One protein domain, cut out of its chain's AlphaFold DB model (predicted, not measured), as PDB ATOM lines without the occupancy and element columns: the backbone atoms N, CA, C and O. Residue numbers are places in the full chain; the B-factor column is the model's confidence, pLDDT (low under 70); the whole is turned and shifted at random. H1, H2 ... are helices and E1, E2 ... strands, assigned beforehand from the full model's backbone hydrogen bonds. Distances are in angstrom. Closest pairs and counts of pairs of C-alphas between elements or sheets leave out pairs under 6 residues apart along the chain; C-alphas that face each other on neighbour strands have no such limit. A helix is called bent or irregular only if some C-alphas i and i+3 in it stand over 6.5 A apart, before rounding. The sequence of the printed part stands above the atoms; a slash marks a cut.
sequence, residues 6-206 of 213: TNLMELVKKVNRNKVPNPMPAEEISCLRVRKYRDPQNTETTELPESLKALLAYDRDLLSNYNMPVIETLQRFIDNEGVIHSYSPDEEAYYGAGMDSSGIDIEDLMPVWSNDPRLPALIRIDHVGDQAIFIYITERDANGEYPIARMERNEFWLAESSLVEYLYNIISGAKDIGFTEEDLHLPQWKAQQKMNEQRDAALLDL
ATOM      1  N   THR A   6      73.275  73.973 120.447       97.06
ATOM      2  CA  THR A   6      74.734  74.142 120.492       97.06
ATOM      3  C   THR A   6      75.446  72.846 120.876       97.06
ATOM      4  O   THR A   6      76.403  72.454 120.211       97.06
ATOM      5  N   ASN A   7      74.965  72.149 121.910       96.56
ATOM      6  CA  ASN A   7      75.559  70.880 122.323       96.56
ATOM      7  C   ASN A   7      75.338  69.789 121.283       96.56
ATOM      8  O   ASN A   7      76.270  69.037 121.001       96.56
ATOM      9  N   LEU A   8      74.146  69.724 120.681       98.00
ATOM     10  CA  LEU A   8      73.887  68.803 119.577       98.00
ATOM     11  C   LEU A   8      74.912  68.999 118.456       98.00
ATOM     12  O   LEU A   8      75.494  68.025 117.988       98.00
ATOM     13  N   MET A   9      75.194  70.243 118.064       98.38
ATOM     14  CA  MET A   9      76.151  70.525 116.993       98.38
ATOM     15  C   MET A   9      77.580  70.085 117.331       98.38
ATOM     16  O   MET A   9      78.295  69.622 116.444       98.38
ATOM     17  N   GLU A  10      78.007  70.165 118.593       97.69
ATOM     18  CA  GLU A  10      79.303  69.612 119.014       97.69
ATOM     19  C   GLU A  10      79.335  68.079 118.923       97.69
ATOM     20  O   GLU A  10      80.343  67.496 118.513       97.69
ATOM     21  N   LEU A  11      78.222  67.410 119.231       97.75
ATOM     22  CA  LEU A  11      78.098  65.962 119.061       97.75
ATOM     23  C   LEU A  11      78.095  65.567 117.583       97.75
ATOM     24  O   LEU A  11      78.832  64.658 117.206       97.75
ATOM     25  N   VAL A  12      77.343  66.282 116.740       98.06
ATOM     26  CA  VAL A  12      77.316  66.092 115.281       98.06
ATOM     27  C   VAL A  12      78.728  66.221 114.708       98.06
ATOM     28  O   VAL A  12      79.192  65.308 114.030       98.06
ATOM     29  N   LYS A  13      79.462  67.288 115.056       97.75
ATOM     30  CA  LYS A  13      80.869  67.472 114.656       97.75
ATOM     31  C   LYS A  13      81.758  66.304 115.069       97.75
ATOM     32  O   LYS A  13      82.626  65.888 114.305       97.75
ATOM     33  N   LYS A  14      81.554  65.778 116.280       97.00
ATOM     34  CA  LYS A  14      82.338  64.667 116.828       97.00
ATOM     35  C   LYS A  14      82.102  63.356 116.077       97.00
ATOM     36  O   LYS A  14      83.050  62.587 115.916       97.00
ATOM     37  N   VAL A  15      80.871  63.083 115.640       97.19
ATOM     38  CA  VAL A  15      80.517  61.810 114.984       97.19
ATOM     39  C   VAL A  15      80.531  61.871 113.460       97.19
ATOM     40  O   VAL A  15      80.469  60.811 112.833       97.19
ATOM     41  N   ASN A  16      80.626  63.066 112.867       98.25
ATOM     42  CA  ASN A  16      80.536  63.249 111.423       98.25
ATOM     43  C   ASN A  16      81.546  62.361 110.678       98.25
ATOM     44  O   ASN A  16      82.767  62.402 110.890       98.25
ATOM     45  N   ARG A  17      81.020  61.512 109.794       97.81
ATOM     46  CA  ARG A  17      81.823  60.587 108.995       97.81
ATOM     47  C   ARG A  17      82.304  61.205 107.691       97.81
ATOM     48  O   ARG A  17      83.316  60.715 107.177       97.81
ATOM     49  N   ASN A  18      81.680  62.290 107.226       97.94
ATOM     50  CA  ASN A  18      82.183  63.067 106.103       97.94
ATOM     51  C   ASN A  18      83.561  63.652 106.456       97.94
ATOM     52  O   ASN A  18      83.777  64.211 107.532       97.94
ATOM     53  N   LYS A  19      84.536  63.457 105.564       95.00
ATOM     54  CA  LYS A  19      85.925  63.906 105.755       95.00
ATOM     55  C   LYS A  19      86.204  65.260 105.123       95.00
ATOM     56  O   LYS A  19      87.271  65.818 105.368       95.00
ATOM     57  N   VAL A  20      85.258  65.783 104.349       97.00
ATOM     58  CA  VAL A  20      85.363  67.077 103.680       97.00
ATOM     59  C   VAL A  20      84.091  67.874 103.976       97.00
ATOM     60  O   VAL A  20      83.188  67.889 103.144       97.00
ATOM     61  N   PRO A  21      83.989  68.502 105.167       96.81
ATOM     62  CA  PRO A  21      82.825  69.304 105.515       96.81
ATOM     63  C   PRO A  21      82.578  70.412 104.491       96.81
ATOM     64  O   PRO A  21      83.511  71.130 104.117       96.81
ATOM     65  N   ASN A  22      81.327  70.555 104.069       98.25
ATOM     66  CA  ASN A  22      80.893  71.506 103.054       98.25
ATOM     67  C   ASN A  22      79.811  72.427 103.645       98.25
ATOM     68  O   ASN A  22      78.618  72.194 103.443       98.25
ATOM     69  N   PRO A  23      80.194  73.440 104.443       98.38
ATOM     70  CA  PRO A  23      79.231  74.360 105.035       98.38
ATOM     71  C   PRO A  23      78.563  75.224 103.962       98.38
ATOM     72  O   PRO A  23      79.220  75.716 103.040       98.38
ATOM     73  N   MET A  24      77.265  75.465 104.120       98.25
ATOM     74  CA  MET A  24      76.541  76.468 103.348       98.25
ATOM     75  C   MET A  24      76.847  77.880 103.901       98.25
ATOM     76  O   MET A  24      76.856  78.063 105.123       98.25
ATOM     77  N   PRO A  25      77.121  78.888 103.050       97.62
ATOM     78  CA  PRO A  25      77.358  80.265 103.481       97.62
ATOM     79  C   PRO A  25      76.204  80.846 104.305       97.62
ATOM     80  O   PRO A  25      75.034  80.567 104.049       97.62
ATOM     81  N   ALA A  26      76.528  81.715 105.266       96.12
ATOM     82  CA  ALA A  26      75.533  82.325 106.148       96.12
ATOM     83  C   ALA A  26      74.493  83.150 105.372       96.12
ATOM     84  O   ALA A  26      73.314  83.138 105.724       96.12
ATOM     85  N   GLU A  27      74.916  83.832 104.305       95.06
ATOM     86  CA  GLU A  27      74.025  84.578 103.421       95.06
ATOM     87  C   GLU A  27      73.023  83.647 102.727       95.06
ATOM     88  O   GLU A  27      71.830  83.940 102.726       95.06
ATOM     89  N   GLU A  28      73.482  82.501 102.217       96.44
ATOM     90  CA  GLU A  28      72.631  81.507 101.552       96.44
ATOM     91  C   GLU A  28      71.598  80.937 102.535       96.44
ATOM     92  O   GLU A  28      70.404  80.962 102.253       96.44
ATOM     93  N   ILE A  29      72.028  80.563 103.745       97.56
ATOM     94  CA  ILE A  29      71.133  80.070 104.806       97.56
ATOM     95  C   ILE A  29      70.099  81.125 105.211       97.56
ATOM     96  O   ILE A  29      68.942  80.790 105.463       97.56
ATOM     97  N   SER A  30      70.492  82.399 105.278       95.06
ATOM     98  CA  SER A  30      69.589  83.488 105.669       95.06
ATOM     99  C   SER A  30      68.462  83.736 104.664       95.06
ATOM    100  O   SER A  30      67.412  84.258 105.042       95.06
ATOM    101  N   CYS A  31      68.668  83.347 103.403       96.81
ATOM    102  CA  CYS A  31      67.674  83.445 102.343       96.81
ATOM    103  C   CYS A  31      66.734  82.234 102.286       96.81
ATOM    104  O   CYS A  31      65.683  82.335 101.657       96.81
ATOM    105  N   LEU A  32      67.074  81.119 102.943       98.56
ATOM    106  CA  LEU A  32      66.273  79.903 102.855       98.56
ATOM    107  C   LEU A  32      64.876  80.080 103.458       98.56
ATOM    108  O   LEU A  32      64.693  80.567 104.581       98.56
ATOM    109  N   ARG A  33      63.885  79.597 102.713       98.75
ATOM    110  CA  ARG A  33      62.485  79.462 103.130       98.75
ATOM    111  C   ARG A  33      62.001  78.054 102.813       98.75
ATOM    112  O   ARG A  33      62.604  77.358 102.006       98.75
ATOM    113  N   VAL A  34      60.901  77.633 103.420       98.81
ATOM    114  CA  VAL A  34      60.219  76.380 103.060       98.81
ATOM    115  C   VAL A  34      58.769  76.680 102.713       98.81
ATOM    116  O   VAL A  34      58.169  77.570 103.317       98.81
ATOM    117  N   ARG A  35      58.192  75.972 101.736       98.81
ATOM    118  CA  ARG A  35      56.743  76.019 101.490       98.81
ATOM    119  C   ARG A  35      55.982  75.688 102.774       98.81
ATOM    120  O   ARG A  35      56.400  74.833 103.546       98.81
ATOM    121  N   LYS A  36      54.875  76.384 103.022       98.75
ATOM    122  CA  LYS A  36      54.036  76.137 104.206       98.75
ATOM    123  C   LYS A  36      53.141  74.909 104.025       98.75
ATOM    124  O   LYS A  36      52.897  74.178 104.980       98.75
ATOM    125  N   TYR A  37      52.677  74.684 102.802       98.75
ATOM    126  CA  TYR A  37      51.695  73.659 102.466       98.75
ATOM    127  C   TYR A  37      52.256  72.645 101.476       98.75
ATOM    128  O   TYR A  37      53.191  72.946 100.730       98.75
ATOM    129  N   ARG A  38      51.653  71.454 101.469       98.50
ATOM    130  CA  ARG A  38      51.986  70.386 100.521       98.50
ATOM    131  C   ARG A  38      51.521  70.692  99.103       98.50
ATOM    132  O   ARG A  38      52.179  70.277  98.158       98.50
ATOM    133  N   ASP A  39      50.426  71.445  98.961       97.94
ATOM    134  CA  ASP A  39      49.906  71.893  97.666       97.94
ATOM    135  C   ASP A  39      50.986  72.669  96.877       97.94
ATOM    136  O   ASP A  39      51.355  73.784  97.271       97.94
ATOM    137  N   PRO A  40      51.468  72.138  95.734       96.12
ATOM    138  CA  PRO A  40      52.508  72.784  94.937       96.12
ATOM    139  C   PRO A  40      52.099  74.156  94.383       96.12
ATOM    140  O   PRO A  40      52.971  74.992  94.115       96.12
ATOM    141  N   GLN A  41      50.795  74.409  94.216       97.12
ATOM    142  CA  GLN A  41      50.277  75.689  93.722       97.12
ATOM    143  C   GLN A  41      50.247  76.767  94.810       97.12
ATOM    144  O   GLN A  41      50.231  77.959  94.494       97.12
ATOM    145  N   ASN A  42      50.280  76.379  96.086       97.81
ATOM    146  CA  ASN A  42      50.318  77.325  97.187       97.81
ATOM    147  C   ASN A  42      51.752  77.818  97.424       97.81
ATOM    148  O   ASN A  42      52.619  77.095  97.917       97.81
ATOM    149  N   THR A  43      52.006  79.078  97.072       98.25
ATOM    150  CA  THR A  43      53.336  79.700  97.154       98.25
ATOM    151  C   THR A  43      53.660  80.297  98.525       98.25
ATOM    152  O   THR A  43      54.679  80.972  98.658       98.25
ATOM    153  N   GLU A  44      52.810  80.118  99.540       98.69
ATOM    154  CA  GLU A  44      53.104  80.588 100.894       98.69
ATOM    155  C   GLU A  44      54.352  79.891 101.454       98.69
ATOM    156  O   GLU A  44      54.529  78.678 101.310       98.69
ATOM    157  N   THR A  45      55.226  80.664 102.106       98.81
ATOM    158  CA  THR A  45      56.458  80.146 102.709       98.81
ATOM    159  C   THR A  45      56.588  80.522 104.178       98.81
ATOM    160  O   THR A  45      56.174  81.599 104.613       98.81
ATOM    161  N   THR A  46      57.253  79.662 104.939       98.75
ATOM    162  CA  THR A  46      57.562  79.844 106.357       98.75
ATOM    163  C   THR A  46      59.062  79.664 106.629       98.75
ATOM    164  O   THR A  46      59.850  79.405 105.713       98.75
ATOM    165  N   GLU A  47      59.492  79.897 107.869       98.44
ATOM    166  CA  GLU A  47      60.891  79.741 108.273       98.44
ATOM    167  C   GLU A  47      61.311  78.268 108.351       98.44
ATOM    168  O   GLU A  47      60.526  77.405 108.722       98.44
ATOM    169  N   LEU A  48      62.592  77.987 108.097       98.69
ATOM    170  CA  LEU A  48      63.203  76.701 108.450       98.69
ATOM    171  C   LEU A  48      63.318  76.546 109.981       98.69
ATOM    172  O   LEU A  48      63.474  77.563 110.675       98.69
ATOM    173  N   PRO A  49      63.339  75.303 110.505       98.75
ATOM    174  CA  PRO A  49      63.697  75.063 111.897       98.75
ATOM    175  C   PRO A  49      65.166  75.415 112.164       98.75
ATOM    176  O   PRO A  49      66.015  75.330 111.268       98.75
ATOM    177  N   GLU A  50      65.476  75.819 113.395       98.69
ATOM    178  CA  GLU A  50      66.825  76.274 113.765       98.69
ATOM    179  C   GLU A  50      67.867  75.151 113.658       98.69
ATOM    180  O   GLU A  50      68.982  75.380 113.183       98.69
ATOM    181  N   SER A  51      67.485  73.920 113.998       98.69
ATOM    182  CA  SER A  51      68.304  72.722 113.822       98.69
ATOM    183  C   SER A  51      68.781  72.526 112.382       98.69
ATOM    184  O   SER A  51      69.977  72.342 112.156       98.69
ATOM    185  N   LEU A  52      67.891  72.637 111.391       98.81
ATOM    186  CA  LEU A  52      68.248  72.460 109.981       98.81
ATOM    187  C   LEU A  52      69.222  73.544 109.502       98.81
ATOM    188  O   LEU A  52      70.208  73.234 108.833       98.81
ATOM    189  N   LYS A  53      68.999  74.805 109.898       98.75
ATOM    190  CA  LYS A  53      69.929  75.906 109.591       98.75
ATOM    191  C   LYS A  53      71.316  75.635 110.171       98.75
ATOM    192  O   LYS A  53      72.316  75.840 109.487       98.75
ATOM    193  N   ALA A  54      71.388  75.154 111.413       98.75
ATOM    194  CA  ALA A  54      72.653  74.853 112.075       98.75
ATOM    195  C   ALA A  54      73.412  73.692 111.408       98.75
ATOM    196  O   ALA A  54      74.636  73.763 111.281       98.75
ATOM    197  N   LEU A  55      72.706  72.655 110.943       98.75
ATOM    198  CA  LEU A  55      73.313  71.544 110.201       98.75
ATOM    199  C   LEU A  55      73.874  72.015 108.854       98.75
ATOM    200  O   LEU A  55      75.042  71.758 108.569       98.75
ATOM    201  N   LEU A  56      73.090  72.774 108.077       98.75
ATOM    202  CA  LEU A  56      73.523  73.350 106.797       98.75
ATOM    203  C   LEU A  56      74.729  74.289 106.964       98.75
ATOM    204  O   LEU A  56      75.654  74.251 106.154       98.75
ATOM    205  N   ALA A  57      74.759  75.088 108.037       98.62
ATOM    206  CA  ALA A  57      75.883  75.973 108.362       98.62
ATOM    207  C   ALA A  57      77.170  75.222 108.720       98.62
ATOM    208  O   ALA A  57      78.260  75.789 108.635       98.62
ATOM    209  N   TYR A  58      77.055  73.973 109.168       98.69
ATOM    210  CA  TYR A  58      78.197  73.157 109.548       98.69
ATOM    211  C   TYR A  58      78.707  72.306 108.383       98.69
ATOM    212  O   TYR A  58      79.882  72.398 108.025       98.69
ATOM    213  N   ASP A  59      77.846  71.461 107.827       98.69
ATOM    214  CA  ASP A  59      78.188  70.532 106.755       98.69
ATOM    215  C   ASP A  59      76.904  70.035 106.082       98.69
ATOM    216  O   ASP A  59      76.197  69.191 106.635       98.69
ATOM    217  N   ARG A  60      76.598  70.535 104.881       98.06
ATOM    218  CA  ARG A  60      75.413  70.079 104.135       98.06
ATOM    219  C   ARG A  60      75.541  68.639 103.630       98.06
ATOM    220  O   ARG A  60      74.532  68.024 103.313       98.06
ATOM    221  N   ASP A  61      76.755  68.090 103.624       98.50
ATOM    222  CA  ASP A  61      77.055  66.720 103.199       98.50
ATOM    223  C   ASP A  61      77.364  65.809 104.406       98.50
ATOM    224  O   ASP A  61      78.069  64.802 104.284       98.50
ATOM    225  N   LEU A  62      76.885  66.176 105.606       98.31
ATOM    226  CA  LEU A  62      77.187  65.437 106.830       98.31
ATOM    227  C   LEU A  62      76.721  63.981 106.746       98.31
ATOM    228  O   LEU A  62      75.634  63.664 106.258       98.31
ATOM    229  N   LEU A  63      77.533  63.097 107.322       98.56
ATOM    230  CA  LEU A  63      77.217  61.683 107.481       98.56
ATOM    231  C   LEU A  63      77.166  61.351 108.972       98.56
ATOM    232  O   LEU A  63      78.115  61.640 109.706       98.56
ATOM    233  N   SER A  64      76.088  60.711 109.420       97.38
ATOM    234  CA  SER A  64      75.901  60.300 110.817       97.38
ATOM    235  C   SER A  64      76.938  59.260 111.276       97.38
ATOM    236  O   SER A  64      77.736  58.746 110.487       97.38
ATOM    237  N   ASN A  65      76.893  58.862 112.553       96.25
ATOM    238  CA  ASN A  65      77.671  57.734 113.092       96.25
ATOM    239  C   ASN A  65      77.433  56.408 112.343       96.25
ATOM    240  O   ASN A  65      78.306  55.536 112.378       96.25
ATOM    241  N   TYR A  66      76.319  56.283 111.616       97.25
ATOM    242  CA  TYR A  66      75.999  55.150 110.743       97.25
ATOM    243  C   TYR A  66      76.631  55.252 109.348       97.25
ATOM    244  O   TYR A  66      76.469  54.349 108.536       97.25
ATOM    245  N   ASN A  67      77.396  56.314 109.070       97.75
ATOM    246  CA  ASN A  67      77.980  56.591 107.756       97.75
ATOM    247  C   ASN A  67      76.909  56.709 106.652       97.75
ATOM    248  O   ASN A  67      77.123  56.269 105.524       97.75
ATOM    249  N   MET A  68      75.766  57.301 107.006       98.06
ATOM    250  CA  MET A  68      74.630  57.578 106.126       98.06
ATOM    251  C   MET A  68      74.270  59.068 106.206       98.06
ATOM    252  O   MET A  68      74.479  59.665 107.273       98.06
ATOM    253  N   PRO A  69      73.772  59.670 105.111       98.25
ATOM    254  CA  PRO A  69      73.358  61.068 105.095       98.25
ATOM    255  C   PRO A  69      72.162  61.315 106.019       98.25
ATOM    256  O   PRO A  69      71.509  60.378 106.478       98.25
ATOM    257  N   VAL A  70      71.902  62.593 106.298       98.44
ATOM    258  CA  VAL A  70      70.745  63.054 107.090       98.44
ATOM    259  C   VAL A  70      69.925  64.097 106.325       98.44
ATOM    260  O   VAL A  70      68.700  64.104 106.398       98.44
ATOM    261  N   ILE A  71      70.601  65.005 105.620       98.50
ATOM    262  CA  ILE A  71      69.998  66.174 104.965       98.50
ATOM    263  C   ILE A  71      70.355  66.244 103.473       98.50
ATOM    264  O   ILE A  71      70.395  67.327 102.896       98.50
ATOM    265  N   GLU A  72      70.653  65.112 102.836       98.44
ATOM    266  CA  GLU A  72      71.003  65.062 101.413       98.44
ATOM    267  C   GLU A  72      69.753  65.248 100.546       98.44
ATOM    268  O   GLU A  72      69.728  66.117  99.671       98.44
ATOM    269  N   THR A  73      68.693  64.474 100.802       98.31
ATOM    270  CA  THR A  73      67.511  64.450  99.926       98.31
ATOM    271  C   THR A  73      66.822  65.813  99.846       98.31
ATOM    272  O   THR A  73      66.490  66.264  98.748       98.31
ATOM    273  N   LEU A  74      66.675  66.523 100.971       97.88
ATOM    274  CA  LEU A  74      66.011  67.834 100.998       97.88
ATOM    275  C   LEU A  74      66.688  68.887 100.116       97.88
ATOM    276  O   LEU A  74      66.018  69.791  99.625       97.88
ATOM    277  N   GLN A  75      67.999  68.786  99.882       98.19
ATOM    278  CA  GLN A  75      68.722  69.789  99.096       98.19
ATOM    279  C   GLN A  75      68.305  69.776  97.625       98.19
ATOM    280  O   GLN A  75      68.382  70.801  96.953       98.19
ATOM    281  N   ARG A  76      67.791  68.641  97.134       98.06
ATOM    282  CA  ARG A  76      67.249  68.503  95.774       98.06
ATOM    283  C   ARG A  76      65.936  69.273  95.582       98.06
ATOM    284  O   ARG A  76      65.531  69.493  94.447       98.06
ATOM    285  N   PHE A  77      65.299  69.683  96.680       98.00
ATOM    286  CA  PHE A  77      64.044  70.435  96.697       98.00
ATOM    287  C   PHE A  77      64.253  71.946  96.873       98.00
ATOM    288  O   PHE A  77      63.269  72.681  96.929       98.00
ATOM    289  N   ILE A  78      65.502  72.421  96.959       98.25
ATOM    290  CA  ILE A  78      65.824  73.852  97.011       98.25
ATOM    291  C   ILE A  78      65.826  74.411  95.586       98.25
ATOM    292  O   ILE A  78      66.583  73.946  94.733       98.25
ATOM    293  N   ASP A  79      64.998  75.419  95.327       97.81
ATOM    294  CA  ASP A  79      65.000  76.126  94.047       97.81
ATOM    295  C   ASP A  79      66.014  77.282  93.986       97.81
ATOM    296  O   ASP A  79      66.737  77.587  94.935       97.81
ATOM    297  N   ASN A  80      66.060  77.958  92.835       96.25
ATOM    298  CA  ASN A  80      66.980  79.071  92.592       96.25
ATOM    299  C   ASN A  80      66.723  80.303  93.480       96.25
ATOM    300  O   ASN A  80      67.589  81.174  93.551       96.25
ATOM    301  N   GLU A  81      65.549  80.412  94.107       96.50
ATOM    302  CA  GLU A  81      65.207  81.500  95.029       96.50
ATOM    303  C   GLU A  81      65.495  81.127  96.494       96.50
ATOM    304  O   GLU A  81      65.305  81.951  97.388       96.50
ATOM    305  N   GLY A  82      65.984  79.908  96.752       97.62
ATOM    306  CA  GLY A  82      66.235  79.404  98.101       97.62
ATOM    307  C   GLY A  82      64.972  78.888  98.794       97.62
ATOM    308  O   GLY A  82      64.946  78.784 100.021       97.62
ATOM    309  N   VAL A  83      63.914  78.570  98.044       98.69
ATOM    310  CA  VAL A  83      62.695  77.973  98.599       98.69
ATOM    311  C   VAL A  83      62.797  76.452  98.528       98.69
ATOM    312  O   VAL A  83      62.927  75.873  97.452       98.69
ATOM    313  N   ILE A  84      62.701  75.799  99.685       98.75
ATOM    314  CA  ILE A  84      62.511  74.351  99.798       98.75
ATOM    315  C   ILE A  84      61.049  74.042  99.463       98.75
ATOM    316  O   ILE A  84      60.135  74.433 100.201       98.75
ATOM    317  N   HIS A  85      60.819  73.353  98.347       98.75
ATOM    318  CA  HIS A  85      59.497  72.844  97.977       98.75
ATOM    319  C   HIS A  85      59.116  71.651  98.853       98.75
ATOM    320  O   HIS A  85      59.983  70.913  99.318       98.75
ATOM    321  N   SER A  86      57.815  71.477  99.099       98.69
ATOM    322  CA  SER A  86      57.342  70.354  99.908       98.69
ATOM    323  C   SER A  86      57.673  69.030  99.232       98.69
ATOM    324  O   SER A  86      57.427  68.854  98.040       98.69
ATOM    325  N   TYR A  87      58.145  68.079 100.028       98.62
ATOM    326  CA  TYR A  87      58.115  66.668  99.677       98.62
ATOM    327  C   TYR A  87      56.665  66.145  99.731       98.62
ATOM    328  O   TYR A  87      55.843  66.687 100.481       98.62
ATOM    329  N   SER A  88      56.354  65.103  98.959       97.69
ATOM    330  CA  SER A  88      55.081  64.371  99.019       97.69
ATOM    331  C   SER A  88      55.372  62.880  99.205       97.69
ATOM    332  O   SER A  88      56.233  62.374  98.488       97.69
ATOM    333  N   PRO A  89      54.714  62.175 100.143       98.19
ATOM    334  CA  PRO A  89      55.080  60.812 100.526       98.19
ATOM    335  C   PRO A  89      54.450  59.738  99.621       98.19
ATOM    336  O   PRO A  89      54.227  58.610 100.055       98.19
ATOM    337  N   ASP A  90      54.106  60.080  98.375       98.38
ATOM    338  CA  ASP A  90      53.424  59.172  97.450       98.38
ATOM    339  C   ASP A  90      54.267  57.931  97.134       98.38
ATOM    340  O   ASP A  90      53.732  56.827  97.095       98.38
ATOM    341  N   GLU A  91      55.585  58.083  96.960       97.25
ATOM    342  CA  GLU A  91      56.488  56.955  96.695       97.25
ATOM    343  C   GLU A  91      56.558  55.997  97.892       97.25
ATOM    344  O   GLU A  91      56.473  54.777  97.717       97.25
ATOM    345  N   GLU A  92      56.666  56.525  99.115       98.00
ATOM    346  CA  GLU A  92      56.668  55.694 100.319       98.00
ATOM    347  C   GLU A  92      55.312  55.031 100.581       98.00
ATOM    348  O   GLU A  92      55.287  53.865 100.977       98.00
ATOM    349  N   ALA A  93      54.199  55.712 100.298       97.62
ATOM    350  CA  ALA A  93      52.855  55.134 100.350       97.62
ATOM    351  C   ALA A  93      52.690  54.004  99.325       97.62
ATOM    352  O   ALA A  93      52.234  52.907  99.651       97.62
ATOM    353  N   TYR A  94      53.133  54.236  98.091       97.44
ATOM    354  CA  TYR A  94      53.065  53.266  97.006       97.44
ATOM    355  C   TYR A  94      53.842  51.985  97.335       97.44
ATOM    356  O   TYR A  94      53.322  50.870  97.218       97.44
ATOM    357  N   TYR A  95      55.075  52.143  97.823       95.69
ATOM    358  CA  TYR A  95      55.895  51.035  98.306       95.69
ATOM    359  C   TYR A  95      55.282  50.364  99.543       95.69
ATOM    360  O   TYR A  95      55.249  49.138  99.643       95.69
ATOM    361  N   GLY A  96      54.745  51.148 100.478       94.00
ATOM    362  CA  GLY A  96      54.112  50.654 101.698       94.00
ATOM    363  C   GLY A  96      52.895  49.762 101.448       94.00
ATOM    364  O   GLY A  96      52.673  48.810 102.201       94.00
ATOM    365  N   ALA A  97      52.161  50.017 100.363       93.88
ATOM    366  CA  ALA A  97      51.068  49.177  99.875       93.88
ATOM    367  C   ALA A  97      51.537  47.932  99.086       93.88
ATOM    368  O   ALA A  97      50.714  47.097  98.707       93.88
ATOM    369  N   GLY A  98      52.845  47.778  98.841       93.31
ATOM    370  CA  GLY A  98      53.429  46.689  98.050       93.31
ATOM    371  C   GLY A  98      53.197  46.817  96.540       93.31
ATOM    372  O   GLY A  98      53.297  45.827  95.805       93.31
ATOM    373  N   MET A  99      52.850  48.020  96.075       94.69
ATOM    374  CA  MET A  99      52.511  48.279  94.676       94.69
ATOM    375  C   MET A  99      53.745  48.439  93.780       94.69
ATOM    376  O   MET A  99      53.638  48.304  92.564       94.69
ATOM    377  N   ASP A 100      54.932  48.593  94.360       91.38
ATOM    378  CA  ASP A 100      56.225  48.562  93.666       91.38
ATOM    379  C   ASP A 100      56.442  47.268  92.857       91.38
ATOM    380  O   ASP A 100      57.086  47.265  91.808       91.38
ATOM    381  N   SER A 101      55.847  46.164  93.310       93.94
ATOM    382  CA  SER A 101      55.894  44.864  92.634       93.94
ATOM    383  C   SER A 101      54.737  44.610  91.655       93.94
ATOM    384  O   SER A 101      54.714  43.573  90.985       93.94
ATOM    385  N   SER A 102      53.780  45.538  91.547       93.88
ATOM    386  CA  SER A 102      52.561  45.368  90.741       93.88
ATOM    387  C   SER A 102      52.808  45.450  89.230       93.88
ATOM    388  O   SER A 102      52.013  44.932  88.442       93.88
ATOM    389  N   GLY A 103      53.915  46.082  88.823       94.81
ATOM    390  CA  GLY A 103      54.210  46.406  87.426       94.81
ATOM    391  C   GLY A 103      53.387  47.572  86.869       94.81
ATOM    392  O   GLY A 103      53.374  47.753  85.654       94.81
ATOM    393  N   ILE A 104      52.688  48.315  87.733       95.38
ATOM    394  CA  ILE A 104      51.999  49.565  87.403       95.38
ATOM    395  C   ILE A 104      52.935  50.728  87.754       95.38
ATOM    396  O   ILE A 104      53.592  50.700  88.800       95.38
ATOM    397  N   ASP A 105      53.016  51.724  86.877       95.88
ATOM    398  CA  ASP A 105      53.790  52.940  87.123       95.88
ATOM    399  C   ASP A 105      53.031  53.837  88.116       95.88
ATOM    400  O   ASP A 105      51.806  53.965  88.037       95.88
ATOM    401  N   ILE A 106      53.736  54.450  89.073       97.12
ATOM    402  CA  ILE A 106      53.101  55.248  90.137       97.12
ATOM    403  C   ILE A 106      52.294  56.413  89.556       97.12
ATOM    404  O   ILE A 106      51.219  56.729  90.059       97.12
ATOM    405  N   GLU A 107      52.760  57.007  88.457       95.94
ATOM    406  CA  GLU A 107      52.119  58.133  87.780       95.94
ATOM    407  C   GLU A 107      50.688  57.824  87.318       95.94
ATOM    408  O   GLU A 107      49.860  58.736  87.281       95.94
ATOM    409  N   ASP A 108      50.380  56.559  87.014       95.94
ATOM    410  CA  ASP A 108      49.038  56.120  86.609       95.94
ATOM    411  C   ASP A 108      48.056  56.051  87.792       95.94
ATOM    412  O   ASP A 108      46.841  55.995  87.589       95.94
ATOM    413  N   LEU A 109      48.578  56.053  89.020       95.81
ATOM    414  CA  LEU A 109      47.829  55.925  90.269       95.81
ATOM    415  C   LEU A 109      47.911  57.187  91.140       95.81
ATOM    416  O   LEU A 109      47.359  57.216  92.236       95.81
ATOM    417  N   MET A 110      48.565  58.243  90.656       96.25
ATOM    418  CA  MET A 110      48.640  59.516  91.366       96.25
ATOM    419  C   MET A 110      47.274  60.234  91.405       96.25
ATOM    420  O   MET A 110      46.571  60.284  90.390       96.25
ATOM    421  N   PRO A 111      46.932  60.914  92.517       96.94
ATOM    422  CA  PRO A 111      47.675  60.971  93.781       96.94
ATOM    423  C   PRO A 111      47.514  59.682  94.605       96.94
ATOM    424  O   PRO A 111      46.404  59.168  94.724       96.94
ATOM    425  N   VAL A 112      48.607  59.202  95.206       97.94
ATOM    426  CA  VAL A 112      48.599  58.007  96.067       97.94
ATOM    427  C   VAL A 112      48.236  58.397  97.496       97.94
ATOM    428  O   VAL A 112      47.383  57.777  98.133       97.94
ATOM    429  N   TRP A 113      48.870  59.452  98.003       98.38
ATOM    430  CA  TRP A 113      48.594  60.008  99.319       98.38
ATOM    431  C   TRP A 113      47.603  61.168  99.238       98.38
ATOM    432  O   TRP A 113      47.422  61.794  98.188       98.38
ATOM    433  N   SER A 114      46.950  61.477 100.358       98.06
ATOM    434  CA  SER A 114      46.028  62.605 100.455       98.06
ATOM    435  C   SER A 114      46.660  63.910  99.955       98.06
ATOM    436  O   SER A 114      47.800  64.260 100.279       98.06
ATOM    437  N   ASN A 115      45.880  64.655  99.171       97.50
ATOM    438  CA  ASN A 115      46.229  65.964  98.622       97.50
ATOM    439  C   ASN A 115      45.321  67.077  99.175       97.50
ATOM    440  O   ASN A 115      45.164  68.120  98.533       97.50
ATOM    441  N   ASP A 116      44.706  66.862 100.348       98.31
ATOM    442  CA  ASP A 116      43.881  67.878 101.007       98.31
ATOM    443  C   ASP A 116      44.667  69.203 101.125       98.31
ATOM    444  O   ASP A 116      45.804  69.211 101.610       98.31
ATOM    445  N   PRO A 117      44.091  70.347 100.709       97.31
ATOM    446  CA  PRO A 117      44.811  71.622 100.628       97.31
ATOM    447  C   PRO A 117      45.285  72.158 101.986       97.31
ATOM    448  O   PRO A 117      46.054  73.119 102.033       97.31
ATOM    449  N   ARG A 118      44.818  71.583 103.101       98.19
ATOM    450  CA  ARG A 118      45.253  71.941 104.456       98.19
ATOM    451  C   ARG A 118      46.551  71.252 104.863       98.19
ATOM    452  O   ARG A 118      47.147  71.679 105.851       98.19
ATOM    453  N   LEU A 119      46.971  70.207 104.150       98.81
ATOM    454  CA  LEU A 119      48.122  69.401 104.535       98.81
ATOM    455  C   LEU A 119      49.403  70.244 104.594       98.81
ATOM    456  O   LEU A 119      49.707  70.997 103.654       98.81
ATOM    457  N   PRO A 120      50.173  70.127 105.688       98.75
ATOM    458  CA  PRO A 120      51.404  70.875 105.845       98.75
ATOM    459  C   PRO A 120      52.490  70.319 104.929       98.75
ATOM    460  O   PRO A 120      52.492  69.136 104.556       98.75
ATOM    461  N   ALA A 121      53.440  71.187 104.591       98.88
ATOM    462  CA  ALA A 121      54.611  70.764 103.848       98.88
ATOM    463  C   ALA A 121      55.444  69.739 104.637       98.88
ATOM    464  O   ALA A 121      55.434  69.710 105.872       98.88
ATOM    465  N   LEU A 122      56.200  68.924 103.907       98.94
ATOM    466  CA  LEU A 122      57.139  67.952 104.455       98.94
ATOM    467  C   LEU A 122      58.554  68.260 103.971       98.94
ATOM    468  O   LEU A 122      58.763  68.562 102.796       98.94
ATOM    469  N   ILE A 123      59.536  68.118 104.859       98.88
ATOM    470  CA  ILE A 123      60.954  68.054 104.482       98.88
ATOM    471  C   ILE A 123      61.458  66.646 104.785       98.88
ATOM    472  O   ILE A 123      61.457  66.238 105.945       98.88
ATOM    473  N   ARG A 124      61.911  65.911 103.765       98.81
ATOM    474  CA  ARG A 124      62.465  64.558 103.924       98.81
ATOM    475  C   ARG A 124      63.817  64.589 104.651       98.81
ATOM    476  O   ARG A 124      64.695  65.369 104.289       98.81
ATOM    477  N   ILE A 125      63.983  63.709 105.639       98.81
ATOM    478  CA  ILE A 125      65.232  63.485 106.385       98.81
ATOM    479  C   ILE A 125      65.751  62.079 106.114       98.81
ATOM    480  O   ILE A 125      65.079  61.097 106.415       98.81
ATOM    481  N   ASP A 126      66.962  61.959 105.584       98.62
ATOM    482  CA  ASP A 126      67.560  60.658 105.295       98.62
ATOM    483  C   ASP A 126      67.729  59.844 106.590       98.62
ATOM    484  O   ASP A 126      68.185  60.345 107.626       98.62
ATOM    485  N   HIS A 127      67.296  58.583 106.544       98.00
ATOM    486  CA  HIS A 127      67.197  57.720 107.717       98.00
ATOM    487  C   HIS A 127      68.126  56.514 107.620       98.00
ATOM    488  O   HIS A 127      68.503  56.072 106.540       98.00
ATOM    489  N   VAL A 128      68.498  55.983 108.785       94.94
ATOM    490  CA  VAL A 128      69.423  54.849 108.924       94.94
ATOM    491  C   VAL A 128      68.735  53.483 108.818       94.94
ATOM    492  O   VAL A 128      69.414  52.460 108.797       94.94
ATOM    493  N   GLY A 129      67.403  53.465 108.783       95.12
ATOM    494  CA  GLY A 129      66.572  52.272 108.635       95.12
ATOM    495  C   GLY A 129      65.495  52.458 107.568       95.12
ATOM    496  O   GLY A 129      65.533  53.424 106.810       95.12
ATOM    497  N   ASP A 130      64.525  51.545 107.544       95.12
ATOM    498  CA  ASP A 130      63.524  51.454 106.468       95.12
ATOM    499  C   ASP A 130      62.414  52.516 106.552       95.12
ATOM    500  O   ASP A 130      61.716  52.763 105.572       95.12
ATOM    501  N   GLN A 131      62.232  53.146 107.716       97.62
ATOM    502  CA  GLN A 131      61.199  54.165 107.910       97.62
ATOM    503  C   GLN A 131      61.531  55.464 107.175       97.62
ATOM    504  O   GLN A 131      62.684  55.911 107.143       97.62
ATOM    505  N   ALA A 132      60.497  56.132 106.670       98.50
ATOM    506  CA  ALA A 132      60.621  57.491 106.176       98.50
ATOM    507  C   ALA A 132      60.445  58.494 107.317       98.50
ATOM    508  O   ALA A 132      59.594  58.330 108.188       98.50
ATOM    509  N   ILE A 133      61.281  59.528 107.309       98.81
ATOM    510  CA  ILE A 133      61.339  60.570 108.333       98.81
ATOM    511  C   ILE A 133      61.108  61.911 107.657       98.81
ATOM    512  O   ILE A 133      61.736  62.213 106.631       98.81
ATOM    513  N   PHE A 134      60.253  62.723 108.267       98.94
ATOM    514  CA  PHE A 134      59.904  64.045 107.774       98.94
ATOM    515  C   PHE A 134      59.939  65.073 108.897       98.94
ATOM    516  O   PHE A 134      59.473  64.810 110.002       98.94
ATOM    517  N   ILE A 135      60.418  66.278 108.602       98.94
ATOM    518  CA  ILE A 135      60.049  67.454 109.390       98.94
ATOM    519  C   ILE A 135      58.641  67.869 108.950       98.94
ATOM    520  O   ILE A 135      58.415  68.105 107.760       98.94
ATOM    521  N   TYR A 136      57.713  67.954 109.899       98.88
ATOM    522  CA  TYR A 136      56.299  68.239 109.666       98.88
ATOM    523  C   TYR A 136      56.029  69.745 109.814       98.88
ATOM    524  O   TYR A 136      55.995  70.271 110.928       98.88
ATOM    525  N   ILE A 137      55.899  70.471 108.695       98.88
ATOM    526  CA  ILE A 137      55.934  71.947 108.646       98.88
ATOM    527  C   ILE A 137      54.585  72.561 109.051       98.88
ATOM    528  O   ILE A 137      53.866  73.165 108.257       98.88
ATOM    529  N   THR A 138      54.236  72.412 110.327       98.50
ATOM    530  CA  THR A 138      53.067  73.038 110.954       98.50
ATOM    531  C   THR A 138      53.471  74.352 111.615       98.50
ATOM    532  O   THR A 138      53.704  75.344 110.923       98.50
ATOM    533  N   GLU A 139      53.617  74.388 112.937       98.50
ATOM    534  CA  GLU A 139      54.037  75.572 113.691       98.50
ATOM    535  C   GLU A 139      55.308  75.288 114.490       98.50
ATOM    536  O   GLU A 139      55.456  74.212 115.082       98.50
ATOM    537  N   ARG A 140      56.212  76.274 114.539       98.50
ATOM    538  CA  ARG A 140      57.438  76.161 115.336       98.50
ATOM    539  C   ARG A 140      57.130  76.243 116.826       98.50
ATOM    540  O   ARG A 140      56.251  76.995 117.250       98.50
ATOM    541  N   ASP A 141      57.864  75.476 117.618       98.12
ATOM    542  CA  ASP A 141      57.828  75.552 119.074       98.12
ATOM    543  C   ASP A 141      58.646  76.749 119.614       98.12
ATOM    544  O   ASP A 141      59.172  77.578 118.867       98.12
ATOM    545  N   ALA A 142      58.769  76.844 120.941       96.94
ATOM    546  CA  ALA A 142      59.530  77.907 121.601       96.94
ATOM    547  C   ALA A 142      61.045  77.882 121.301       96.94
ATOM    548  O   ALA A 142      61.723  78.881 121.540       96.94
ATOM    549  N   ASN A 143      61.570  76.765 120.791       97.25
ATOM    550  CA  ASN A 143      62.966  76.598 120.393       97.25
ATOM    551  C   ASN A 143      63.172  76.844 118.891       97.25
ATOM    552  O   ASN A 143      64.306  76.807 118.419       97.25
ATOM    553  N   GLY A 144      62.095  77.120 118.148       98.38
ATOM    554  CA  GLY A 144      62.146  77.302 116.705       98.38
ATOM    555  C   GLY A 144      62.153  75.984 115.931       98.38
ATOM    556  O   GLY A 144      62.653  75.965 114.810       98.38
ATOM    557  N   GLU A 145      61.612  74.904 116.497       98.81
ATOM    558  CA  GLU A 145      61.602  73.567 115.897       98.81
ATOM    559  C   GLU A 145      60.205  73.131 115.442       98.81
ATOM    560  O   GLU A 145      59.195  73.519 116.026       98.81
ATOM    561  N   TYR A 146      60.161  72.283 114.416       98.88
ATOM    562  CA  TYR A 146      58.953  71.590 113.958       98.88
ATOM    563  C   TYR A 146      58.964  70.124 114.414       98.88
ATOM    564  O   TYR A 146      60.055  69.568 114.578       98.88
ATOM    565  N   PRO A 147      57.792  69.480 114.574       98.88
ATOM    566  CA  PRO A 147      57.712  68.058 114.896       98.88
ATOM    567  C   PRO A 147      58.325  67.164 113.816       98.88
ATOM    568  O   PRO A 147      58.413  67.543 112.645       98.88
ATOM    569  N   ILE A 148      58.696  65.945 114.213       98.94
ATOM    570  CA  ILE A 148      59.055  64.874 113.284       98.94
ATOM    571  C   ILE A 148      57.849  63.972 113.060       98.94
ATOM    572  O   ILE A 148      57.194  63.548 114.012       98.94
ATOM    573  N   ALA A 149      57.586  63.660 111.797       98.88
ATOM    574  CA  ALA A 149      56.685  62.595 111.401       98.88
ATOM    575  C   ALA A 149      57.480  61.390 110.898       98.88
ATOM    576  O   ALA A 149      58.554  61.535 110.301       98.88
ATOM    577  N   ARG A 150      56.933  60.203 111.138       98.81
ATOM    578  CA  ARG A 150      57.452  58.932 110.646       98.81
ATOM    579  C   ARG A 150      56.410  58.263 109.775       98.81
ATOM    580  O   ARG A 150      55.216  58.385 110.041       98.81
ATOM    581  N   MET A 151      56.890  57.548 108.769       98.69
ATOM    582  CA  MET A 151      56.073  56.660 107.965       98.69
ATOM    583  C   MET A 151      56.721  55.285 107.874       98.69
ATOM    584  O   MET A 151      57.906  55.155 107.553       98.69
ATOM    585  N   GLU A 152      55.933  54.257 108.159       96.94
ATOM    586  CA  GLU A 152      56.321  52.863 107.995       96.94
ATOM    587  C   GLU A 152      55.181  52.116 107.318       96.94
ATOM    588  O   GLU A 152      54.088  51.985 107.868       96.94
ATOM    589  N   ARG A 153      55.447  51.609 106.111       93.75
ATOM    590  CA  ARG A 153      54.430  50.975 105.267       93.75
ATOM    591  C   ARG A 153      53.243  51.924 105.055       93.75
ATOM    592  O   ARG A 153      53.396  52.947 104.409       93.75
ATOM    593  N   ASN A 154      52.078  51.572 105.586       91.12
ATOM    594  CA  ASN A 154      50.824  52.298 105.453       91.12
ATOM    595  C   ASN A 154      50.511  53.209 106.652       91.12
ATOM    596  O   ASN A 154      49.419  53.760 106.701       91.12
ATOM    597  N   GLU A 155      51.404  53.319 107.637       96.62
ATOM    598  CA  GLU A 155      51.177  54.128 108.836       96.62
ATOM    599  C   GLU A 155      51.984  55.425 108.777       96.62
ATOM    600  O   GLU A 155      53.181  55.391 108.491       96.62
ATOM    601  N   PHE A 156      51.340  56.550 109.104       98.69
ATOM    602  CA  PHE A 156      51.954  57.869 109.255       98.69
ATOM    603  C   PHE A 156      51.601  58.445 110.632       98.69
ATOM    604  O   PHE A 156      50.432  58.482 111.013       98.69
ATOM    605  N   TRP A 157      52.591  58.897 111.406       98.75
ATOM    606  CA  TRP A 157      52.352  59.457 112.742       98.75
ATOM    607  C   TRP A 157      53.405  60.492 113.149       98.75
ATOM    608  O   TRP A 157      54.543  60.459 112.678       98.75
ATOM    609  N   LEU A 158      53.051  61.404 114.065       98.69
ATOM    610  CA  LEU A 158      54.052  62.236 114.745       98.69
ATOM    611  C   LEU A 158      54.829  61.407 115.763       98.69
ATOM    612  O   LEU A 158      54.238  60.677 116.555       98.69
ATOM    613  N   ALA A 159      56.149  61.562 115.763       98.50
ATOM    614  CA  ALA A 159      57.067  60.797 116.591       98.50
ATOM    615  C   ALA A 159      57.886  61.719 117.506       98.50
ATOM    616  O   ALA A 159      57.456  62.058 118.607       98.50
ATOM    617  N   GLU A 160      59.082  62.136 117.093       98.75
ATOM    618  CA  GLU A 160      59.938  63.004 117.898       98.75
ATOM    619  C   GLU A 160      59.406  64.443 117.984       98.75
ATOM    620  O   GLU A 160      58.792  64.978 117.058       98.75
ATOM    621  N   SER A 161      59.692  65.114 119.105       98.56
ATOM    622  CA  SER A 161      59.338  66.524 119.309       98.56
ATOM    623  C   SER A 161      59.953  67.449 118.261       98.56
ATOM    624  O   SER A 161      59.374  68.495 117.974       98.56
ATOM    625  N   SER A 162      61.128  67.085 117.738       98.81
ATOM    626  CA  SER A 162      61.927  67.885 116.809       98.81
ATOM    627  C   SER A 162      63.059  67.080 116.168       98.81
ATOM    628  O   SER A 162      63.418  65.995 116.638       98.81
ATOM    629  N   LEU A 163      63.695  67.660 115.142       98.81
ATOM    630  CA  LEU A 163      64.926  67.119 114.556       98.81
ATOM    631  C   LEU A 163      66.061  67.015 115.592       98.81
ATOM    632  O   LEU A 163      66.915  66.137 115.484       98.81
ATOM    633  N   VAL A 164      66.051  67.870 116.621       98.75
ATOM    634  CA  VAL A 164      67.011  67.814 117.732       98.75
ATOM    635  C   VAL A 164      66.893  66.489 118.483       98.75
ATOM    636  O   VAL A 164      67.888  65.780 118.612       98.75
ATOM    637  N   GLU A 165      65.690  66.132 118.946       98.62
ATOM    638  CA  GLU A 165      65.451  64.858 119.642       98.62
ATOM    639  C   GLU A 165      65.804  63.662 118.749       98.62
ATOM    640  O   GLU A 165      66.533  62.769 119.187       98.62
ATOM    641  N   TYR A 166      65.369  63.680 117.484       98.75
ATOM    642  CA  TYR A 166      65.707  62.637 116.513       98.75
ATOM    643  C   TYR A 166      67.225  62.425 116.410       98.75
ATOM    644  O   TYR A 166      67.708  61.299 116.534       98.75
ATOM    645  N   LEU A 167      68.008  63.495 116.248       98.56
ATOM    646  CA  LEU A 167      69.459  63.375 116.098       98.56
ATOM    647  C   LEU A 167      70.165  62.936 117.380       98.56
ATOM    648  O   LEU A 167      71.125  62.174 117.287       98.56
ATOM    649  N   TYR A 168      69.696  63.349 118.562       98.31
ATOM    650  CA  TYR A 168      70.217  62.807 119.819       98.31
ATOM    651  C   TYR A 168      70.052  61.280 119.878       98.31
ATOM    652  O   TYR A 168      71.022  60.597 120.206       98.31
ATOM    653  N   ASN A 169      68.886  60.752 119.483       97.38
ATOM    654  CA  ASN A 169      68.626  59.307 119.431       97.38
ATOM    655  C   ASN A 169      69.513  58.579 118.401       97.38
ATOM    656  O   ASN A 169      70.054  57.511 118.682       97.38
ATOM    657  N   ILE A 170      69.738  59.160 117.217       97.31
ATOM    658  CA  ILE A 170      70.673  58.584 116.231       97.31
ATOM    659  C   ILE A 170      72.098  58.532 116.803       97.31
ATOM    660  O   ILE A 170      72.815  57.531 116.694       97.31
ATOM    661  N   ILE A 171      72.516  59.611 117.456       97.00
ATOM    662  CA  ILE A 171      73.871  59.772 117.970       97.00
ATOM    663  C   ILE A 171      74.136  58.883 119.201       97.00
ATOM    664  O   ILE A 171      75.277  58.446 119.376       97.00
ATOM    665  N   SER A 172      73.126  58.545 120.018       95.75
ATOM    666  CA  SER A 172      73.299  57.640 121.173       95.75
ATOM    667  C   SER A 172      73.802  56.244 120.803       95.75
ATOM    668  O   SER A 172      74.393  55.570 121.646       95.75
ATOM    669  N   GLY A 173      73.650  55.818 119.545       91.50
ATOM    670  CA  GLY A 173      74.226  54.564 119.050       91.50
ATOM    671  C   GLY A 173      75.760  54.574 118.928       91.50
ATOM    672  O   GLY A 173      76.379  53.525 118.726       91.50
ATOM    673  N   ALA A 174      76.414  55.737 119.027       91.81
ATOM    674  CA  ALA A 174      77.866  55.846 118.944       91.81
ATOM    675  C   ALA A 174      78.557  55.434 120.257       91.81
ATOM    676  O   ALA A 174      78.308  55.986 121.330       91.81
ATOM    677  N   LYS A 175      79.527  54.514 120.158       80.25
ATOM    678  CA  LYS A 175      80.456  54.224 121.260       80.25
ATOM    679  C   LYS A 175      81.279  55.493 121.523       80.25
ATOM    680  O   LYS A 175      81.782  56.091 120.581       80.25
ATOM    681  N   ASP A 176      81.385  55.912 122.782       88.06
ATOM    682  CA  ASP A 176      82.132  57.097 123.249       88.06
ATOM    683  C   ASP A 176      81.416  58.456 123.157       88.06
ATOM    684  O   ASP A 176      82.062  59.505 123.271       88.06
ATOM    685  N   ILE A 177      80.087  58.484 123.012       90.19
ATOM    686  CA  ILE A 177      79.335  59.748 123.043       90.19
ATOM    687  C   ILE A 177      79.008  60.255 124.458       90.19
ATOM    688  O   ILE A 177      78.868  61.459 124.661       90.19
ATOM    689  N   GLY A 178      79.009  59.362 125.452       90.81
ATOM    690  CA  GLY A 178      78.822  59.711 126.866       90.81
ATOM    691  C   GLY A 178      77.370  59.707 127.352       90.81
ATOM    692  O   GLY A 178      77.124  60.171 128.460       90.81
ATOM    693  N   PHE A 179      76.442  59.188 126.546       94.50
ATOM    694  CA  PHE A 179      75.049  58.898 126.900       94.50
ATOM    695  C   PHE A 179      74.535  57.730 126.045       94.50
ATOM    696  O   PHE A 179      75.163  57.383 125.040       94.50
ATOM    697  N   THR A 180      73.419  57.127 126.439       93.81
ATOM    698  CA  THR A 180      72.698  56.104 125.662       93.81
ATOM    699  C   THR A 180      71.236  56.506 125.463       93.81
ATOM    700  O   THR A 180      70.795  57.532 125.973       93.81
ATOM    701  N   GLU A 181      70.472  55.701 124.721       91.31
ATOM    702  CA  GLU A 181      69.034  55.921 124.488       91.31
ATOM    703  C   GLU A 181      68.234  56.044 125.801       91.31
ATOM    704  O   GLU A 181      67.323  56.859 125.905       91.31
ATOM    705  N   GLU A 182      68.637  55.319 126.850       91.56
ATOM    706  CA  GLU A 182      67.999  55.363 128.177       91.56
ATOM    707  C   GLU A 182      68.078  56.752 128.842       91.56
ATOM    708  O   GLU A 182      67.218  57.114 129.648       91.56
ATOM    709  N   ASP A 183      69.087  57.560 128.494       92.94
ATOM    710  CA  ASP A 183      69.260  58.921 129.022       92.94
ATOM    711  C   ASP A 183      68.340  59.948 128.330       92.94
ATOM    712  O   ASP A 183      68.216  61.089 128.790       92.94
ATOM    713  N   LEU A 184      67.697  59.557 127.223       94.94
ATOM    714  CA  LEU A 184      66.961  60.440 126.314       94.94
ATOM    715  C   LEU A 184      65.451  60.491 126.591       94.94
ATOM    716  O   LEU A 184      64.719  61.222 125.927       94.94
ATOM    717  N   HIS A 185      64.968  59.813 127.635       93.12
ATOM    718  CA  HIS A 185      63.578  59.902 128.096       93.12
ATOM    719  C   HIS A 185      63.295  61.203 128.866       93.12
ATOM    720  O   HIS A 185      63.002  61.212 130.066       93.12
ATOM    721  N   LEU A 186      63.393  62.333 128.167       95.38
ATOM    722  CA  LEU A 186      63.331  63.661 128.762       95.38
ATOM    723  C   LEU A 186      61.885  64.181 128.871       95.38
ATOM    724  O   LEU A 186      61.172  64.246 127.866       95.38
ATOM    725  N   PRO A 187      61.431  64.623 130.064       96.75
ATOM    726  CA  PRO A 187      60.060  65.096 130.257       96.75
ATOM    727  C   PRO A 187      59.660  66.259 129.344       96.75
ATOM    728  O   PRO A 187      58.507  66.328 128.927       96.75
ATOM    729  N   GLN A 188      60.591  67.162 129.026       95.69
ATOM    730  CA  GLN A 188      60.329  68.309 128.156       95.69
ATOM    731  C   GLN A 188      60.051  67.908 126.702       95.69
ATOM    732  O   GLN A 188      59.168  68.494 126.084       95.69
ATOM    733  N   TRP A 189      60.727  66.878 126.181       97.81
ATOM    734  CA  TRP A 189      60.455  66.352 124.841       97.81
ATOM    735  C   TRP A 189      59.089  65.684 124.789       97.81
ATOM    736  O   TRP A 189      58.278  66.016 123.930       97.81
ATOM    737  N   LYS A 190      58.763  64.877 125.804       97.75
ATOM    738  CA  LYS A 190      57.432  64.270 125.930       97.75
ATOM    739  C   LYS A 190      56.309  65.297 126.070       97.75
ATOM    740  O   LYS A 190      55.213  65.106 125.545       97.75
ATOM    741  N   ALA A 191      56.560  66.390 126.788       98.06
ATOM    742  CA  ALA A 191      55.600  67.481 126.900       98.06
ATOM    743  C   ALA A 191      55.382  68.170 125.544       98.06
ATOM    744  O   ALA A 191      54.234  68.425 125.179       98.06
ATOM    745  N   GLN A 192      56.457  68.411 124.786       98.50
ATOM    746  CA  GLN A 192      56.382  69.023 123.460       98.50
ATOM    747  C   GLN A 192      55.715  68.099 122.429       98.50
ATOM    748  O   GLN A 192      54.861  68.569 121.687       98.50
ATOM    749  N   GLN A 193      56.008  66.794 122.435       98.56
ATOM    750  CA  GLN A 193      55.310  65.781 121.624       98.56
ATOM    751  C   GLN A 193      53.798  65.854 121.836       98.56
ATOM    752  O   GLN A 193      53.046  66.067 120.890       98.56
ATOM    753  N   LYS A 194      53.355  65.822 123.097       98.50
ATOM    754  CA  LYS A 194      51.932  65.927 123.437       98.50
ATOM    755  C   LYS A 194      51.299  67.235 122.947       98.50
ATOM    756  O   LYS A 194      50.138  67.244 122.541       98.50
ATOM    757  N   MET A 195      52.031  68.348 123.019       98.56
ATOM    758  CA  MET A 195      51.555  69.630 122.492       98.56
ATOM    759  C   MET A 195      51.444  69.613 120.965       98.56
ATOM    760  O   MET A 195      50.445  70.098 120.440       98.56
ATOM    761  N   ASN A 196      52.433  69.042 120.275       98.62
ATOM    762  CA  ASN A 196      52.442  68.899 118.821       98.62
ATOM    763  C   ASN A 196      51.269  68.026 118.361       98.62
ATOM    764  O   ASN A 196      50.475  68.471 117.542       98.62
ATOM    765  N   GLU A 197      51.089  66.846 118.962       98.31
ATOM    766  CA  GLU A 197      49.962  65.945 118.687       98.31
ATOM    767  C   GLU A 197      48.616  66.645 118.884       98.31
ATOM    768  O   GLU A 197      47.749  66.582 118.019       98.31
ATOM    769  N   GLN A 198      48.431  67.363 119.997       98.50
ATOM    770  CA  GLN A 198      47.171  68.057 120.261       98.50
ATOM    771  C   GLN A 198      46.905  69.190 119.259       98.50
ATOM    772  O   GLN A 198      45.757  69.402 118.867       98.50
ATOM    773  N   ARG A 199      47.941  69.945 118.886       98.56
ATOM    774  CA  ARG A 199      47.838  71.058 117.935       98.56
ATOM    775  C   ARG A 199      47.558  70.555 116.520       98.56
ATOM    776  O   ARG A 199      46.718  71.128 115.833       98.56
ATOM    777  N   ASP A 200      48.243  69.488 116.120       98.62
ATOM    778  CA  ASP A 200      48.301  69.026 114.735       98.62
ATOM    779  C   ASP A 200      47.349  67.850 114.456       98.62
ATOM    780  O   ASP A 200      47.241  67.417 113.315       98.62
ATOM    781  N   ALA A 201      46.597  67.371 115.458       98.44
ATOM    782  CA  ALA A 201      45.669  66.238 115.341       98.44
ATOM    783  C   ALA A 201      44.728  66.323 114.131       98.44
ATOM    784  O   ALA A 201      44.527  65.334 113.438       98.44
ATOM    785  N   ALA A 202      44.163  67.504 113.858       98.50
ATOM    786  CA  ALA A 202      43.236  67.686 112.741       98.50
ATOM    787  C   ALA A 202      43.915  67.635 111.361       98.50
ATOM    788  O   ALA A 202      43.224  67.456 110.365       98.50
ATOM    789  N   LEU A 203      45.233  67.847 111.297       98.50
ATOM    790  CA  LEU A 203      46.025  67.687 110.077       98.50
ATOM    791  C   LEU A 203      46.475  66.234 109.918       98.50
ATOM    792  O   LEU A 203      46.418  65.712 108.816       98.50
ATOM    793  N   LEU A 204      46.841  65.575 111.021       98.06
ATOM    794  CA  LEU A 204      47.217  64.158 111.031       98.06
ATOM    795  C   LEU A 204      46.064  63.236 110.636       98.06
ATOM    796  O   LEU A 204      46.295  62.236 109.976       98.06
ATOM    797  N   ASP A 205      44.826  63.594 110.982       98.12
ATOM    798  CA  ASP A 205      43.617  62.876 110.543       98.12
ATOM    799  C   ASP A 205      43.425  62.904 109.011       98.12
ATOM    800  O   ASP A 205      42.603  62.169 108.475       98.12
ATOM    801  N   LEU A 206      44.172  63.758 108.299       98.44
ATOM    802  CA  LEU A 206      44.170  63.852 106.836       98.44
ATOM    803  C   LEU A 206      45.328  63.076 106.191       98.44
ATOM    804  O   LEU A 206      45.401  63.032 104.964       98.44
TER     805      LEU A 206
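AT A GLANCE: This is residues 6 to 206 of the 213 residues of the protein "DUF5066 family protein" of Salmonella enterica subsp. enterica serovar Typhi str. CT18 (UniProt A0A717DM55). A small, strongly twisted sheet, the meander E2 E3 E4 E5, lies near the middle, with H6 over E3 and the long, kinked H8 slanting past the sheet at E5, while H4 and H5 graze it. H6 also joins a loose group of helices: H1, H3 and H7 touch it, and H2 packs on H3; the long loop of residues 97 to 120 makes much of the far end. The printed part has 201 residues, with eight named helices and five named strands in the order H1 H2 E1 H3 H4 H5 E2 E3 E4 E5 H6 H7 H8. The sheet is antiparallel throughout, and the class is mixed, helices and strands, with 92 residues, under half, in named elements. The whole is compact, with a radius of gyration of the C-alphas of 17.0 A, and rounded, spanning 48 by 38 by 36 A.

HOW THE PARTS SIT: The sheet runs E2, residues 121 to 125, E3, residues 132 to 137, E4, residues 148 to 152, and E5, residues 155 to 158, in that order. It is a meander, each strand the antiparallel neighbour of the one before, and each successive pair is a hairpin. E2 and E3 have N 125 and O 133 at 2.9 A, E3 and E4 have N 149 and O 134 at 2.8 A, and E4 and E5 have N 150 and O 157 at 2.9 A, within hydrogen-bond range. From edge to edge the strands' lines turn by 84 degrees. H6, residues 163 to 172, is on the sheet over E3 at a height of 11.7 A, and runs along the strands at 1 degree to E3 on the local plane. H8, residues 187 to 204, is on the sheet at a height of 7.6 A, over E5 and only just over E4, where 3 of its C-alphas fall; it runs slantwise to the strands, at 35 degrees to E5 on the local plane. H8 is irregular, with C-alphas 199 and 202 7.7 A apart, and has a kink of 44 degrees near residue 198. H4, residues 73 to 77, only grazes the sheet; its closest C-alphas to E2 are those of Leu 74 and Arg 124, 5.6 A. H5, residues 90 to 96, only grazes it too, with Gly 96 and Glu 152 of E4 7.0 A apart at their C-alphas. H6 is the hub. It touches H1, residues 6 to 15, at a steep tilt of 41 degrees, the same way; the closest C-alphas are those of Leu 8 and Tyr 168, 7.0 A. It touches H7, residues 181 to 184, where the closest C-alphas, of Ser 172 and Glu 181, are 5.7 A apart. H6 and H3, residues 50 to 58, only just touch, only at their ends, with 3 pairs of C-alphas within 8 A, the closest those of Ser 51 and Val 164, 6.4 A. H3 touches H2, residues 26 to 31, opposite ways at a steep tilt of 41 degrees; the closest C-alphas are those of Ile 29 and Lys 53, 6.5 A. E1, residues 33 to 35, pairs with no named strand. Every O i to N i+4 pair is within hydrogen-bond range in H1, H2, H3, H5 and H6; H8 has 12 of 14, H4 0 of 1 but 2 of 2 O i to N i+3 pairs, and H7 is too short for an i+4 pair.

IN THESE COORDINATES: E3, 15.4 A long, begins at C-alpha 132, (60.621, 57.491, 106.176). E4 is 13.4 A, E2 13.1 A and E5 10.4 A. H8 is 23.1 A, ending at C-alpha 204, (47.217, 64.158, 111.031). H1, 14.7 A, begins at C-alpha 6, (74.734, 74.142, 120.492); H6 is 14.3 A and H3 12.5 A.

THE WHOLE: The two C-alphas farthest apart, of Asp 108 and Gly 178, are 50.2 A apart. The printed part has no cut. The long links are E1 to H3, H3 to H4, H4 to H5 and H5 to E2. Mean pLDDT of the printed part is 97.3, and no printed residue is under 70.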